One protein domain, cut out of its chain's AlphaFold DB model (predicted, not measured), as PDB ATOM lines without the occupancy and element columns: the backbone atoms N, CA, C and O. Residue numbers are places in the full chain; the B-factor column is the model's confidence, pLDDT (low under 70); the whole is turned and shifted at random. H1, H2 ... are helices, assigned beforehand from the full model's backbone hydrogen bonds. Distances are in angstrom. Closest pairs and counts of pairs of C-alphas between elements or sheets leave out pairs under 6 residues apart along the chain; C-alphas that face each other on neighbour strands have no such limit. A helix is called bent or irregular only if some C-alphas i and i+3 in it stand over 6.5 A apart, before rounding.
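Overview. This is residues 2 to 99 of the 279 residues of an uncharacterized protein of Siphonobacter sp. BAB-5385 (UniProt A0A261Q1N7). Three long helices make an open, flat triangle with an empty middle: H2 is one side, H1b, the second arm of the bent helix H1, is another, and H3 is the third, folding back to cross H1 near its bend. Past this crossing two arms stick out, residues 2 to 12 at one end of the printed part and residues 94 to 99 at the other. The printed part has 98 residues with three named helices, H1, H2 and H3 in chain order, and no named strand; the class is all helix. The whole is loose, with a radius of gyration of the C-alphas of 17.6 A, and spans 49 by 38 by 20 A.

Along the chain. H2, residues 36 to 67, runs 45.8 A from C-alpha 36 at (-29.647, -27.104, 3.228) to C-alpha 67; it is only just irregular, with C-alphas 63 and 66 6.9 A apart. H1, residues 3 to 34, was assigned as one helix by its hydrogen bonds but is bent: C-alphas 16 and 19 are 6.8 A apart. Its arms are H1a, residues 3 to 16, 19.9 A long from C-alpha 3 at (-47.353, 5.879, -22.709), and H1b, residues 19 to 34, 22.2 A long. H3, residues 69 to 98, runs 45.1 A to C-alpha 98 at (-55.950, -30.612, -12.181), with a kink of 26 degrees near residue 91; it is neither bent nor irregular, but only just: C-alphas 71 and 74 are 6.5 A apart.

Arrangement. H2 and H1b form a helical hairpin, opposite ways at a steep tilt of 39 degrees; they touch through residues 38 to 40 and 28 to 32 alone, and the closest C-alphas, of Ala 39 and Tyr 32, are 5.0 A apart. H2 and H3 form a second helical hairpin, opposite ways at a tilt of 38 degrees, only just steep. They only just touch, with 3 pairs of C-alphas within 8 A; the closest are those of Leu 64 and Thr 70, 5.8 A apart. H3 touches H1b about perpendicular, at 74 degrees, with the closest C-alphas, of Asn 89 and Pro 20, 6.5 A apart. H3 touches H1a the same way at a steep tilt of 50 degrees, with the closest C-alphas, of Tyr 86 and Phe 16, 7.6 A apart. H1a and H2 are apart. The lines of H1a and H1b stand at 37 degrees, only just a steep tilt. Every O i to N i+4 pair is within hydrogen-bond range in H1a and H1b, against 26 of 28 in H2 and 20 of 26 in H3.

Size, cuts and confidence. The two C-alphas farthest apart, of Pro 66 and Ile 99, are 52.1 A apart. The printed part has no cut, and the links from H1 to H2 and from H2 to H3 are tight. The mean pLDDT of the printed part is 74.9; 19 residues are under 70, among them residues 56 to 61 and 68 to 74.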
ATOM      1  N   ASN A   2     -47.628   6.287 -27.185       76.69
ATOM      2  CA  ASN A   2     -48.755   6.053 -26.279       76.69
ATOM      3  C   ASN A   2     -48.247   5.436 -24.966       76.69
ATOM      4  O   ASN A   2     -48.056   4.227 -24.877       76.69
ATOM      5  N   PHE A   3     -47.953   6.287 -23.982       76.31
ATOM      6  CA  PHE A   3     -47.353   5.879 -22.709       76.31
ATOM      7  C   PHE A   3     -48.247   4.897 -21.936       76.31
ATOM      8  O   PHE A   3     -47.737   3.969 -21.315       76.31
ATOM      9  N   GLN A   4     -49.571   5.033 -22.073       77.06
ATOM     10  CA  GLN A   4     -50.542   4.120 -21.473       77.06
ATOM     11  C   GLN A   4     -50.388   2.695 -22.015       77.06
ATOM     12  O   GLN A   4     -50.260   1.755 -21.243       77.06
ATOM     13  N   ALA A   5     -50.261   2.543 -23.337       73.12
ATOM     14  CA  ALA A   5     -50.065   1.233 -23.959       73.12
ATOM     15  C   ALA A   5     -48.762   0.544 -23.508       73.12
ATOM     16  O   ALA A   5     -48.697  -0.680 -23.431       73.12
ATOM     17  N   ILE A   6     -47.718   1.321 -23.193       74.31
ATOM     18  CA  ILE A   6     -46.453   0.791 -22.663       74.31
ATOM     19  C   ILE A   6     -46.633   0.324 -21.217       74.31
ATOM     20  O   ILE A   6     -46.168  -0.761 -20.871       74.31
ATOM     21  N   ILE A   7     -47.319   1.111 -20.384       75.88
ATOM     22  CA  ILE A   7     -47.641   0.727 -19.005       75.88
ATOM     23  C   ILE A   7     -48.480  -0.555 -18.997       75.88
ATOM     24  O   ILE A   7     -48.143  -1.487 -18.267       75.88
ATOM     25  N   ASP A   8     -49.502  -0.643 -19.846       76.19
ATOM     26  CA  ASP A   8     -50.373  -1.816 -19.943       76.19
ATOM     27  C   ASP A   8     -49.589  -3.054 -20.400       76.19
ATOM     28  O   ASP A   8     -49.724  -4.129 -19.815       76.19
ATOM     29  N   ALA A   9     -48.697  -2.905 -21.385       75.75
ATOM     30  CA  ALA A   9     -47.828  -3.989 -21.841       75.75
ATOM     31  C   ALA A   9     -46.866  -4.470 -20.741       75.75
ATOM     32  O   ALA A   9     -46.676  -5.676 -20.569       75.75
ATOM     33  N   ILE A  10     -46.286  -3.551 -19.960       76.31
ATOM     34  CA  ILE A  10     -45.427  -3.890 -18.814       76.31
ATOM     35  C   ILE A  10     -46.241  -4.597 -17.730       76.31
ATOM     36  O   ILE A  10     -45.790  -5.611 -17.195       76.31
ATOM     37  N   HIS A  11     -47.441  -4.108 -17.419       75.25
ATOM     38  CA  HIS A  11     -48.317  -4.720 -16.425       75.25
ATOM     39  C   HIS A  11     -48.723  -6.138 -16.843       75.25
ATOM     40  O   HIS A  11     -48.625  -7.070 -16.045       75.25
ATOM     41  N   GLN A  12     -49.082  -6.335 -18.112       72.12
ATOM     42  CA  GLN A  12     -49.384  -7.652 -18.670       72.12
ATOM     43  C   GLN A  12     -48.170  -8.582 -18.603       72.12
ATOM     44  O   GLN A  12     -48.293  -9.694 -18.082       72.12
ATOM     45  N   ALA A  13     -46.992  -8.119 -19.033       74.00
ATOM     46  CA  ALA A  13     -45.749  -8.886 -18.964       74.00
ATOM     47  C   ALA A  13     -45.393  -9.275 -17.521       74.00
ATOM     48  O   ALA A  13     -45.009 -10.415 -17.260       74.00
ATOM     49  N   TRP A  14     -45.579  -8.364 -16.565       76.12
ATOM     50  CA  TRP A  14     -45.342  -8.640 -15.153       76.12
ATOM     51  C   TRP A  14     -46.352  -9.637 -14.588       76.12
ATOM     52  O   TRP A  14     -45.949 -10.627 -13.979       76.12
ATOM     53  N   SER A  15     -47.650  -9.428 -14.849       71.56
ATOM     54  CA  SER A  15     -48.745 -10.323 -14.443       71.56
ATOM     55  C   SER A  15     -48.510 -11.763 -14.913       71.56
ATOM     56  O   SER A  15     -48.918 -12.724 -14.255       71.56
ATOM     57  N   PHE A  16     -47.836 -11.885 -16.054       72.12
ATOM     58  CA  PHE A  16     -47.480 -13.122 -16.704       72.12
ATOM     59  C   PHE A  16     -46.207 -13.758 -16.107       72.12
ATOM     60  O   PHE A  16     -46.162 -14.971 -15.904       72.12
ATOM     61  N   ALA A  17     -45.185 -12.955 -15.802       74.81
ATOM     62  CA  ALA A  17     -43.876 -13.428 -15.353       74.81
ATOM     63  C   ALA A  17     -43.821 -13.812 -13.865       74.81
ATOM     64  O   ALA A  17     -43.065 -14.710 -13.489       74.81
ATOM     65  N   TRP A  18     -44.597 -13.158 -12.995       79.25
ATOM     66  CA  TRP A  18     -44.467 -13.372 -11.550       79.25
ATOM     67  C   TRP A  18     -44.854 -14.785 -11.062       79.25
ATOM     68  O   TRP A  18     -44.166 -15.268 -10.156       79.25
ATOM     69  N   PRO A  19     -45.863 -15.508 -11.610       76.44
ATOM     70  CA  PRO A  19     -46.206 -16.849 -11.127       76.44
ATOM     71  C   PRO A  19     -45.074 -17.885 -11.278       76.44
ATOM     72  O   PRO A  19     -44.727 -18.518 -10.279       76.44
ATOM     73  N   PRO A  20     -44.426 -18.054 -12.450       76.62
ATOM     74  CA  PRO A  20     -43.311 -18.993 -12.570       76.62
ATOM     75  C   PRO A  20     -42.091 -18.562 -11.743       76.62
ATOM     76  O   PRO A  20     -41.438 -19.410 -11.138       76.62
ATOM     77  N   ILE A  21     -41.802 -17.257 -11.647       80.62
ATOM     78  CA  ILE A  21     -40.686 -16.752 -10.828       80.62
ATOM     79  C   ILE A  21     -40.922 -17.063  -9.346       80.62
ATOM     80  O   ILE A  21     -40.048 -17.623  -8.682       80.62
ATOM     81  N   SER A  22     -42.106 -16.742  -8.823       81.12
ATOM     82  CA  SER A  22     -42.460 -17.015  -7.425       81.12
ATOM     83  C   SER A  22     -42.472 -18.512  -7.121       81.12
ATOM     84  O   SER A  22     -41.939 -18.916  -6.089       81.12
ATOM     85  N   PHE A  23     -42.962 -19.351  -8.037       82.06
ATOM     86  CA  PHE A  23     -42.871 -20.805  -7.909       82.06
ATOM     87  C   PHE A  23     -41.420 -21.290  -7.785       82.06
ATOM     88  O   PHE A  23     -41.120 -22.076  -6.886       82.06
ATOM     89  N   ILE A  24     -40.505 -20.804  -8.633       82.00
ATOM     90  CA  ILE A  24     -39.076 -21.160  -8.571       82.00
ATOM     91  C   ILE A  24     -38.469 -20.721  -7.234       82.00
ATOM     92  O   ILE A  24     -37.825 -21.525  -6.558       82.00
ATOM     93  N   VAL A  25     -38.695 -19.469  -6.825       84.00
ATOM     94  CA  VAL A  25     -38.143 -18.911  -5.580       84.00
ATOM     95  C   VAL A  25     -38.652 -19.679  -4.359       84.00
ATOM     96  O   VAL A  25     -37.853 -20.101  -3.523       84.00
ATOM     97  N   ILE A  26     -39.961 -19.923  -4.266       85.31
ATOM     98  CA  ILE A  26     -40.553 -20.643  -3.132       85.31
ATOM     99  C   ILE A  26     -40.103 -22.107  -3.128       85.31
ATOM    100  O   ILE A  26     -39.764 -22.633  -2.069       85.31
ATOM    101  N   SER A  27     -40.014 -22.750  -4.296       83.69
ATOM    102  CA  SER A  27     -39.474 -24.108  -4.404       83.69
ATOM    103  C   SER A  27     -38.044 -24.180  -3.873       83.69
ATOM    104  O   SER A  27     -37.737 -25.057  -3.074       83.69
ATOM    105  N   LEU A  28     -37.177 -23.230  -4.237       82.69
ATOM    106  CA  LEU A  28     -35.806 -23.167  -3.721       82.69
ATOM    107  C   LEU A  28     -35.763 -23.001  -2.198       82.69
ATOM    108  O   LEU A  28     -34.968 -23.676  -1.542       82.69
ATOM    109  N   LEU A  29     -36.632 -22.162  -1.628       84.88
ATOM    110  CA  LEU A  29     -36.740 -21.994  -0.175       84.88
ATOM    111  C   LEU A  29     -37.194 -23.283   0.521       84.88
ATOM    112  O   LEU A  29     -36.600 -23.675   1.526       84.88
ATOM    113  N   ILE A  30     -38.191 -23.980  -0.034       85.44
ATOM    114  CA  ILE A  30     -38.654 -25.281   0.474       85.44
ATOM    115  C   ILE A  30     -37.507 -26.296   0.442       85.44
ATOM    116  O   ILE A  30     -37.247 -26.972   1.438       85.44
ATOM    117  N   ILE A  31     -36.779 -26.380  -0.674       83.25
ATOM    118  CA  ILE A  31     -35.648 -27.301  -0.834       83.25
ATOM    119  C   ILE A  31     -34.553 -26.991   0.188       83.25
ATOM    120  O   ILE A  31     -34.041 -27.909   0.828       83.25
ATOM    121  N   TYR A  32     -34.217 -25.712   0.368       82.88
ATOM    122  CA  TYR A  32     -33.233 -25.267   1.351       82.88
ATOM    123  C   TYR A  32     -33.633 -25.638   2.780       82.88
ATOM    124  O   TYR A  32     -32.814 -26.166   3.532       82.88
ATOM    125  N   PHE A  33     -34.900 -25.435   3.143       83.50
ATOM    126  CA  PHE A  33     -35.408 -25.786   4.467       83.50
ATOM    127  C   PHE A  33     -35.385 -27.304   4.717       83.50
ATOM    128  O   PHE A  33     -34.950 -27.768   5.779       83.50
ATOM    129  N   LEU A  34     -35.799 -28.098   3.725       82.75
ATOM    130  CA  LEU A  34     -35.806 -29.558   3.820       82.75
ATOM    131  C   LEU A  34     -34.384 -30.140   3.865       82.75
ATOM    132  O   LEU A  34     -34.113 -31.002   4.701       82.75
ATOM    133  N   ASN A  35     -33.462 -29.659   3.022       80.62
ATOM    134  CA  ASN A  35     -32.067 -30.104   2.994       80.62
ATOM    135  C   ASN A  35     -31.097 -28.978   2.563       80.62
ATOM    136  O   ASN A  35     -30.844 -28.796   1.365       80.62
ATOM    137  N   PRO A  36     -30.470 -28.273   3.524       77.81
ATOM    138  CA  PRO A  36     -29.647 -27.104   3.228       77.81
ATOM    139  C   PRO A  36     -28.364 -27.458   2.469       77.81
ATOM    140  O   PRO A  36     -27.944 -26.703   1.599       77.81
ATOM    141  N   VAL A  37     -27.762 -28.622   2.741       76.44
ATOM    142  CA  VAL A  37     -26.511 -29.061   2.095       76.44
ATOM    143  C   VAL A  37     -26.741 -29.342   0.612       76.44
ATOM    144  O   VAL A  37     -25.984 -28.888  -0.247       76.44
ATOM    145  N   MET A  38     -27.821 -30.059   0.294       73.25
ATOM    146  CA  MET A  38     -28.183 -30.345  -1.091       73.25
ATOM    147  C   MET A  38     -28.566 -29.069  -1.848       73.25
ATOM    148  O   MET A  38     -28.139 -28.890  -2.991       73.25
ATOM    149  N   ALA A  39     -29.330 -28.177  -1.212       74.00
ATOM    150  CA  ALA A  39     -29.702 -26.894  -1.792       74.00
ATOM    151  C   ALA A  39     -28.468 -26.043  -2.120       74.00
ATOM    152  O   ALA A  39     -28.359 -25.551  -3.238       74.00
ATOM    153  N   LEU A  40     -27.499 -25.947  -1.202       77.75
ATOM    154  CA  LEU A  40     -26.248 -25.216  -1.420       77.75
ATOM    155  C   LEU A  40     -25.436 -25.783  -2.587       77.75
ATOM    156  O   LEU A  40     -24.933 -25.021  -3.409       77.75
ATOM    157  N   ASN A  41     -25.333 -27.108  -2.697       77.62
ATOM    158  CA  ASN A  41     -24.605 -27.748  -3.794       77.62
ATOM    159  C   ASN A  41     -25.285 -27.512  -5.150       77.62
ATOM    160  O   ASN A  41     -24.611 -27.195  -6.131       77.62
ATOM    161  N   ARG A  42     -26.620 -27.601  -5.211       75.12
ATOM    162  CA  ARG A  42     -27.385 -27.276  -6.425       75.12
ATOM    163  C   ARG A  42     -27.274 -25.795  -6.778       75.12
ATOM    164  O   ARG A  42     -27.033 -25.476  -7.938       75.12
ATOM    165  N   PHE A  43     -27.363 -24.910  -5.789       75.50
ATOM    166  CA  PHE A  43     -27.222 -23.469  -5.977       75.50
ATOM    167  C   PHE A  43     -25.829 -23.097  -6.495       75.50
ATOM    168  O   PHE A  43     -25.720 -22.320  -7.435       75.50
ATOM    169  N   ARG A  44     -24.765 -23.719  -5.967       76.06
ATOM    170  CA  ARG A  44     -23.396 -23.575  -6.491       76.06
ATOM    171  C   ARG A  44     -23.274 -24.041  -7.941       76.06
ATOM    172  O   ARG A  44     -22.627 -23.360  -8.728       76.06
ATOM    173  N   GLY A  45     -23.913 -25.154  -8.304       76.25
ATOM    174  CA  GLY A  45     -23.947 -25.638  -9.688       76.25
ATOM    175  C   GLY A  45     -24.634 -24.655 -10.642       76.25
ATOM    176  O   GLY A  45     -24.085 -24.337 -11.695       76.25
ATOM    177  N   VAL A  46     -25.786 -24.112 -10.237       77.50
ATOM    178  CA  VAL A  46     -26.512 -23.084 -11.004       77.50
ATOM    179  C   VAL A  46     -25.693 -21.798 -11.112       77.50
ATOM    180  O   VAL A  46     -25.542 -21.271 -12.207       77.50
ATOM    181  N   LEU A  47     -25.098 -21.319 -10.016       73.81
ATOM    182  CA  LEU A  47     -24.192 -20.164 -10.014       73.81
ATOM    183  C   LEU A  47     -23.000 -20.361 -10.950       73.81
ATOM    184  O   LEU A  47     -22.610 -19.430 -11.647       73.81
ATOM    185  N   HIS A  48     -22.426 -21.563 -10.976       77.38
ATOM    186  CA  HIS A  48     -21.336 -21.884 -11.887       77.38
ATOM    187  C   HIS A  48     -21.792 -21.793 -13.348       77.38
ATOM    188  O   HIS A  48     -21.114 -21.151 -14.142       77.38
ATOM    189  N   HIS A  49     -22.969 -22.337 -13.678       76.75
ATOM    190  CA  HIS A  49     -23.552 -22.236 -15.024       76.75
ATOM    191  C   HIS A  49     -23.934 -20.801 -15.406       76.75
ATOM    192  O   HIS A  49     -23.751 -20.395 -16.546       76.75
ATOM    193  N   LEU A  50     -24.430 -19.999 -14.462       74.31
ATOM    194  CA  LEU A  50     -24.703 -18.579 -14.695       74.31
ATOM    195  C   LEU A  50     -23.413 -17.793 -14.931       74.31
ATOM    196  O   LEU A  50     -23.386 -16.879 -15.749       74.31
ATOM    197  N   ARG A  51     -22.330 -18.155 -14.238       70.81
ATOM    198  CA  ARG A  51     -21.022 -17.521 -14.413       70.81
ATOM    199  C   ARG A  51     -20.389 -17.881 -15.756       70.81
ATOM    200  O   ARG A  51     -19.831 -16.993 -16.389       70.81
ATOM    201  N   THR A  52     -20.496 -19.134 -16.203       76.69
ATOM    202  CA  THR A  52     -20.048 -19.537 -17.547       76.69
ATOM    203  C   THR A  52     -20.921 -18.916 -18.632       76.69
ATOM    204  O   THR A  52     -20.393 -18.399 -19.607       76.69
ATOM    205  N   PHE A  53     -22.238 -18.848 -18.427       71.94
ATOM    206  CA  PHE A  53     -23.132 -18.117 -19.323       71.94
ATOM    207  C   PHE A  53     -22.750 -16.637 -19.415       71.94
ATOM    208  O   PHE A  53     -22.658 -16.104 -20.511       71.94
ATOM    209  N   GLY A  54     -22.455 -15.981 -18.289       69.88
ATOM    210  CA  GLY A  54     -21.989 -14.592 -18.259       69.88
ATOM    211  C   GLY A  54     -20.620 -14.378 -18.917       69.88
ATOM    212  O   GLY A  54     -20.380 -13.309 -19.472       69.88
ATOM    213  N   ALA A  55     -19.735 -15.378 -18.892       72.19
ATOM    214  CA  ALA A  55     -18.474 -15.342 -19.633       72.19
ATOM    215  C   ALA A  55     -18.724 -15.418 -21.149       72.19
ATOM    216  O   ALA A  55     -18.280 -14.539 -21.880       72.19
ATOM    217  N   ASN A  56     -19.554 -16.363 -21.596       69.75
ATOM    218  CA  ASN A  56     -19.966 -16.473 -23.001       69.75
ATOM    219  C   ASN A  56     -20.762 -15.234 -23.466       69.75
ATOM    220  O   ASN A  56     -20.732 -14.859 -24.634       69.75
ATOM    221  N   PHE A  57     -21.472 -14.575 -22.547       65.75
ATOM    222  CA  PHE A  57     -22.187 -13.324 -22.800       65.75
ATOM    223  C   PHE A  57     -21.225 -12.159 -23.058       65.75
ATOM    224  O   PHE A  57     -21.506 -11.322 -23.912       65.75
ATOM    225  N   LYS A  58     -20.082 -12.117 -22.359       67.31
ATOM    226  CA  LYS A  58     -19.012 -11.148 -22.629       67.31
ATOM    227  C   LYS A  58     -18.349 -11.399 -23.979       67.31
ATOM    228  O   LYS A  58     -18.176 -10.450 -24.727       67.31
ATOM    229  N   GLU A  59     -18.078 -12.654 -24.324       68.81
ATOM    230  CA  GLU A  59     -17.536 -13.004 -25.646       68.81
ATOM    231  C   GLU A  59     -18.492 -12.591 -26.777       68.81
ATOM    232  O   GLU A  59     -18.084 -11.967 -27.753       68.81
ATOM    233  N   ALA A  60     -19.797 -12.849 -26.629       64.19
ATOM    234  CA  ALA A  60     -20.798 -12.384 -27.589       64.19
ATOM    235  C   ALA A  60     -20.868 -10.847 -27.663       64.19
ATOM    236  O   ALA A  60     -21.064 -10.284 -28.741       64.19
ATOM    237  N   GLN A  61     -20.695 -10.162 -26.530       63.53
ATOM    238  CA  GLN A  61     -20.664  -8.706 -26.468       63.53
ATOM    239  C   GLN A  61     -19.446  -8.130 -27.201       63.53
ATOM    240  O   GLN A  61     -19.626  -7.184 -27.962       63.53
ATOM    241  N   GLU A  62     -18.261  -8.723 -27.045       71.31
ATOM    242  CA  GLU A  62     -17.025  -8.337 -27.747       71.31
ATOM    243  C   GLU A  62     -17.142  -8.520 -29.271       71.31
ATOM    244  O   GLU A  62     -16.665  -7.688 -30.037       71.31
ATOM    245  N   VAL A  63     -17.852  -9.555 -29.737       69.12
ATOM    246  CA  VAL A  63     -18.113  -9.782 -31.175       69.12
ATOM    247  C   VAL A  63     -19.110  -8.769 -31.763       69.12
ATOM    248  O   VAL A  63     -19.039  -8.436 -32.945       69.12
ATOM    249  N   LEU A  64     -20.049  -8.269 -30.954       66.00
ATOM    250  CA  LEU A  64     -21.107  -7.332 -31.367       66.00
ATOM    251  C   LEU A  64     -20.745  -5.854 -31.141       66.00
ATOM    252  O   LEU A  64     -21.401  -4.968 -31.701       66.00
ATOM    253  N   GLU A  65     -19.703  -5.582 -30.355       71.38
ATOM    254  CA  GLU A  65     -19.146  -4.252 -30.086       71.38
ATOM    255  C   GLU A  65     -18.763  -3.469 -31.355       71.38
ATOM    256  O   GLU A  65     -19.182  -2.312 -31.464       71.38
ATOM    257  N   PRO A  66     -18.115  -4.075 -32.376       72.88
ATOM    258  CA  PRO A  66     -17.758  -3.391 -33.622       72.88
ATOM    259  C   PRO A  66     -18.973  -2.917 -34.427       72.88
ATOM    260  O   PRO A  66     -18.867  -1.988 -35.224       72.88
ATOM    261  N   PHE A  67     -20.134  -3.544 -34.223       74.44
ATOM    262  CA  PHE A  67     -21.364  -3.233 -34.948       74.44
ATOM    263  C   PHE A  67     -22.278  -2.257 -34.185       74.44
ATOM    264  O   PHE A  67     -23.347  -1.903 -34.676       74.44
ATOM    265  N   GLY A  68     -21.904  -1.824 -32.971       69.81
ATOM    266  CA  GLY A  68     -22.741  -0.953 -32.134       69.81
ATOM    267  C   GLY A  68     -24.035  -1.615 -31.630       69.81
ATOM    268  O   GLY A  68     -24.913  -0.940 -31.090       69.81
ATOM    269  N   LEU A  69     -24.161  -2.940 -31.777       67.50
ATOM    270  CA  LEU A  69     -25.349  -3.728 -31.426       67.50
ATOM    271  C   LEU A  69     -25.383  -4.177 -29.954       67.50
ATOM    272  O   LEU A  69     -26.301  -4.883 -29.539       67.50
ATOM    273  N   THR A  70     -24.437  -3.741 -29.124       66.44
ATOM    274  CA  THR A  70     -24.329  -4.141 -27.707       66.44
ATOM    275  C   THR A  70     -25.579  -3.819 -26.883       66.44
ATOM    276  O   THR A  70     -25.904  -4.547 -25.945       66.44
ATOM    277  N   LYS A  71     -26.349  -2.792 -27.267       67.25
ATOM    278  CA  LYS A  71     -27.629  -2.437 -26.624       67.25
ATOM    279  C   LYS A  71     -28.788  -3.388 -26.961       67.25
ATOM    280  O   LYS A  71     -29.767  -3.414 -26.220       67.25
ATOM    281  N   LEU A  72     -28.696  -4.173 -28.039       69.62
ATOM    282  CA  LEU A  72     -29.738  -5.129 -28.445       69.62
ATOM    283  C   LEU A  72     -29.646  -6.457 -27.689       69.62
ATOM    284  O   LEU A  72     -30.661  -7.113 -27.488       69.62
ATOM    285  N   ILE A  73     -28.462  -6.828 -27.207       68.94
ATOM    286  CA  ILE A  73     -28.233  -8.079 -26.473       68.94
ATOM    287  C   ILE A  73     -29.105  -8.194 -25.205       68.94
ATOM    288  O   ILE A  73     -29.817  -9.194 -25.075       68.94
ATOM    289  N   PRO A  74     -29.142  -7.210 -24.279       69.69
ATOM    290  CA  PRO A  74     -30.011  -7.300 -23.104       69.69
ATOM    291  C   PRO A  74     -31.500  -7.298 -23.474       69.69
ATOM    292  O   PRO A  74     -32.288  -7.973 -22.814       69.69
ATOM    293  N   LEU A  75     -31.887  -6.607 -24.553       75.56
ATOM    294  CA  LEU A  75     -33.262  -6.609 -25.057       75.56
ATOM    295  C   LEU A  75     -33.665  -8.004 -25.564       75.56
ATOM    296  O   LEU A  75     -34.701  -8.528 -25.165       75.56
ATOM    297  N   ILE A  76     -32.825  -8.631 -26.392       75.94
ATOM    298  CA  ILE A  76     -33.040  -9.990 -26.906       75.94
ATOM    299  C   ILE A  76     -33.074 -10.991 -25.748       75.94
ATOM    300  O   ILE A  76     -33.964 -11.835 -25.695       75.94
ATOM    301  N   SER A  77     -32.169 -10.864 -24.773       73.31
ATOM    302  CA  SER A  77     -32.165 -11.719 -23.583       73.31
ATOM    303  C   SER A  77     -33.444 -11.572 -22.758       73.31
ATOM    304  O   SER A  77     -33.963 -12.574 -22.269       73.31
ATOM    305  N   ALA A  78     -33.971 -10.354 -22.604       74.38
ATOM    306  CA  ALA A  78     -35.235 -10.120 -21.910       74.38
ATOM    307  C   ALA A  78     -36.415 -10.748 -22.665       74.38
ATOM    308  O   ALA A  78     -37.256 -11.399 -22.047       74.38
ATOM    309  N   ILE A  79     -36.450 -10.622 -23.995       77.25
ATOM    310  CA  ILE A  79     -37.483 -11.239 -24.841       77.25
ATOM    311  C   ILE A  79     -37.428 -12.767 -24.732       77.25
ATOM    312  O   ILE A  79     -38.456 -13.394 -24.494       77.25
ATOM    313  N   ILE A  80     -36.238 -13.366 -24.843       80.12
ATOM    314  CA  ILE A  80     -36.047 -14.816 -24.697       80.12
ATOM    315  C   ILE A  80     -36.474 -15.272 -23.300       80.12
ATOM    316  O   ILE A  80     -37.168 -16.278 -23.168       80.12
ATOM    317  N   PHE A  81     -36.111 -14.528 -22.254       78.25
ATOM    318  CA  PHE A  81     -36.512 -14.847 -20.886       78.25
ATOM    319  C   PHE A  81     -38.036 -14.821 -20.717       78.25
ATOM    320  O   PHE A  81     -38.611 -15.789 -20.223       78.25
ATOM    321  N   ILE A  82     -38.707 -13.767 -21.193       75.62
ATOM    322  CA  ILE A  82     -40.173 -13.665 -21.173       75.62
ATOM    323  C   ILE A  82     -40.807 -14.807 -21.978       75.62
ATOM    324  O   ILE A  82     -41.777 -15.405 -21.523       75.62
ATOM    325  N   PHE A  83     -40.237 -15.162 -23.130       75.00
ATOM    326  CA  PHE A  83     -40.709 -16.269 -23.961       75.00
ATOM    327  C   PHE A  83     -40.567 -17.634 -23.270       75.00
ATOM    328  O   PHE A  83     -41.474 -18.462 -23.332       75.00
ATOM    329  N   ILE A  84     -39.472 -17.870 -22.545       78.69
ATOM    330  CA  ILE A  84     -39.299 -19.084 -21.737       78.69
ATOM    331  C   ILE A  84     -40.343 -19.129 -20.620       78.69
ATOM    332  O   ILE A  84     -40.984 -20.161 -20.421       78.69
ATOM    333  N   LEU A  85     -40.565 -18.012 -19.918       76.50
ATOM    334  CA  LEU A  85     -41.631 -17.934 -18.920       76.50
ATOM    335  C   LEU A  85     -43.001 -18.208 -19.564       76.50
ATOM    336  O   LEU A  85     -43.797 -18.933 -18.968       76.50
ATOM    337  N   TYR A  86     -43.240 -17.707 -20.786       73.69
ATOM    338  CA  TYR A  86     -44.423 -17.983 -21.618       73.69
ATOM    339  C   TYR A  86     -44.665 -19.465 -21.825       73.69
ATOM    340  O   TYR A  86     -45.723 -19.984 -21.456       73.69
ATOM    341  N   LEU A  87     -43.649 -20.161 -22.316       75.00
ATOM    342  CA  LEU A  87     -43.713 -21.597 -22.544       75.00
ATOM    343  C   LEU A  87     -43.938 -22.400 -21.260       75.00
ATOM    344  O   LEU A  87     -44.601 -23.430 -21.310       75.00
ATOM    345  N   ILE A  88     -43.427 -21.941 -20.115       73.56
ATOM    346  CA  ILE A  88     -43.576 -22.640 -18.830       73.56
ATOM    347  C   ILE A  88     -44.965 -22.414 -18.217       73.56
ATOM    348  O   ILE A  88     -45.528 -23.332 -17.618       73.56
ATOM    349  N   ASN A  89     -45.540 -21.219 -18.367       70.50
ATOM    350  CA  ASN A  89     -46.785 -20.858 -17.689       70.50
ATOM    351  C   ASN A  89     -47.996 -21.651 -18.210       70.50
ATOM    352  O   ASN A  89     -48.858 -22.029 -17.424       70.50
ATOM    353  N   GLY A  90     -48.050 -21.970 -19.507       69.50
ATOM    354  CA  GLY A  90     -49.138 -22.774 -20.085       69.50
ATOM    355  C   GLY A  90     -49.266 -24.170 -19.446       69.50
ATOM    356  O   GLY A  90     -50.294 -24.465 -18.831       69.50
ATOM    357  N   PRO A  91     -48.229 -25.024 -19.529       69.38
ATOM    358  CA  PRO A  91     -48.203 -26.332 -18.876       69.38
ATOM    359  C   PRO A  91     -48.417 -26.244 -17.365       69.38
ATOM    360  O   PRO A  91     -49.177 -27.035 -16.809       69.38
ATOM    361  N   TYR A  92     -47.799 -25.257 -16.710       70.12
ATOM    362  CA  TYR A  92     -47.969 -25.011 -15.282       70.12
ATOM    363  C   TYR A  92     -49.441 -24.776 -14.918       70.12
ATOM    364  O   TYR A  92     -49.986 -25.497 -14.085       70.12
ATOM    365  N   LEU A  93     -50.127 -23.843 -15.586       69.06
ATOM    366  CA  LEU A  93     -51.535 -23.546 -15.317       69.06
ATOM    367  C   LEU A  93     -52.436 -24.757 -15.577       69.06
ATOM    368  O   LEU A  93     -53.361 -25.008 -14.802       69.06
ATOM    369  N   THR A  94     -52.160 -25.532 -16.626       71.25
ATOM    370  CA  THR A  94     -52.920 -26.750 -16.933       71.25
ATOM    371  C   THR A  94     -52.751 -27.806 -15.847       71.25
ATOM    372  O   THR A  94     -53.746 -28.342 -15.364       71.25
ATOM    373  N   ILE A  95     -51.518 -28.072 -15.407       73.56
ATOM    374  CA  ILE A  95     -51.239 -29.054 -14.352       73.56
ATOM    375  C   ILE A  95     -51.848 -28.593 -13.025       73.56
ATOM    376  O   ILE A  95     -52.580 -29.353 -12.391       73.56
ATOM    377  N   CYS A  96     -51.633 -27.335 -12.621       74.62
ATOM    378  CA  CYS A  96     -52.125 -26.840 -11.335       74.62
ATOM    379  C   CYS A  96     -53.665 -26.839 -11.252       74.62
ATOM    380  O   CYS A  96     -54.221 -27.038 -10.170       74.62
ATOM    381  N   LYS A  97     -54.375 -26.669 -12.380       71.75
ATOM    382  CA  LYS A  97     -55.845 -26.770 -12.437       71.75
ATOM    383  C   LYS A  97     -56.371 -28.180 -12.164       71.75
ATOM    384  O   LYS A  97     -57.523 -28.297 -11.745       71.75
ATOM    385  N   GLN A  98     -55.571 -29.215 -12.414       76.88
ATOM    386  CA  GLN A  98     -55.950 -30.612 -12.181       76.88
ATOM    387  C   GLN A  98     -55.632 -31.083 -10.759       76.88
ATOM    388  O   GLN A  98     -56.183 -32.080 -10.310       76.88
ATOM    389  N   ILE A  99     -54.779 -30.361 -10.028       80.69
ATOM    390  CA  ILE A  99     -54.443 -30.716  -8.650       80.69
ATOM    391  C   ILE A  99     -55.600 -30.296  -7.719       80.69
ATOM    392  O   ILE A  99     -56.003 -29.122  -7.725       80.69
TER     393      ILE A  99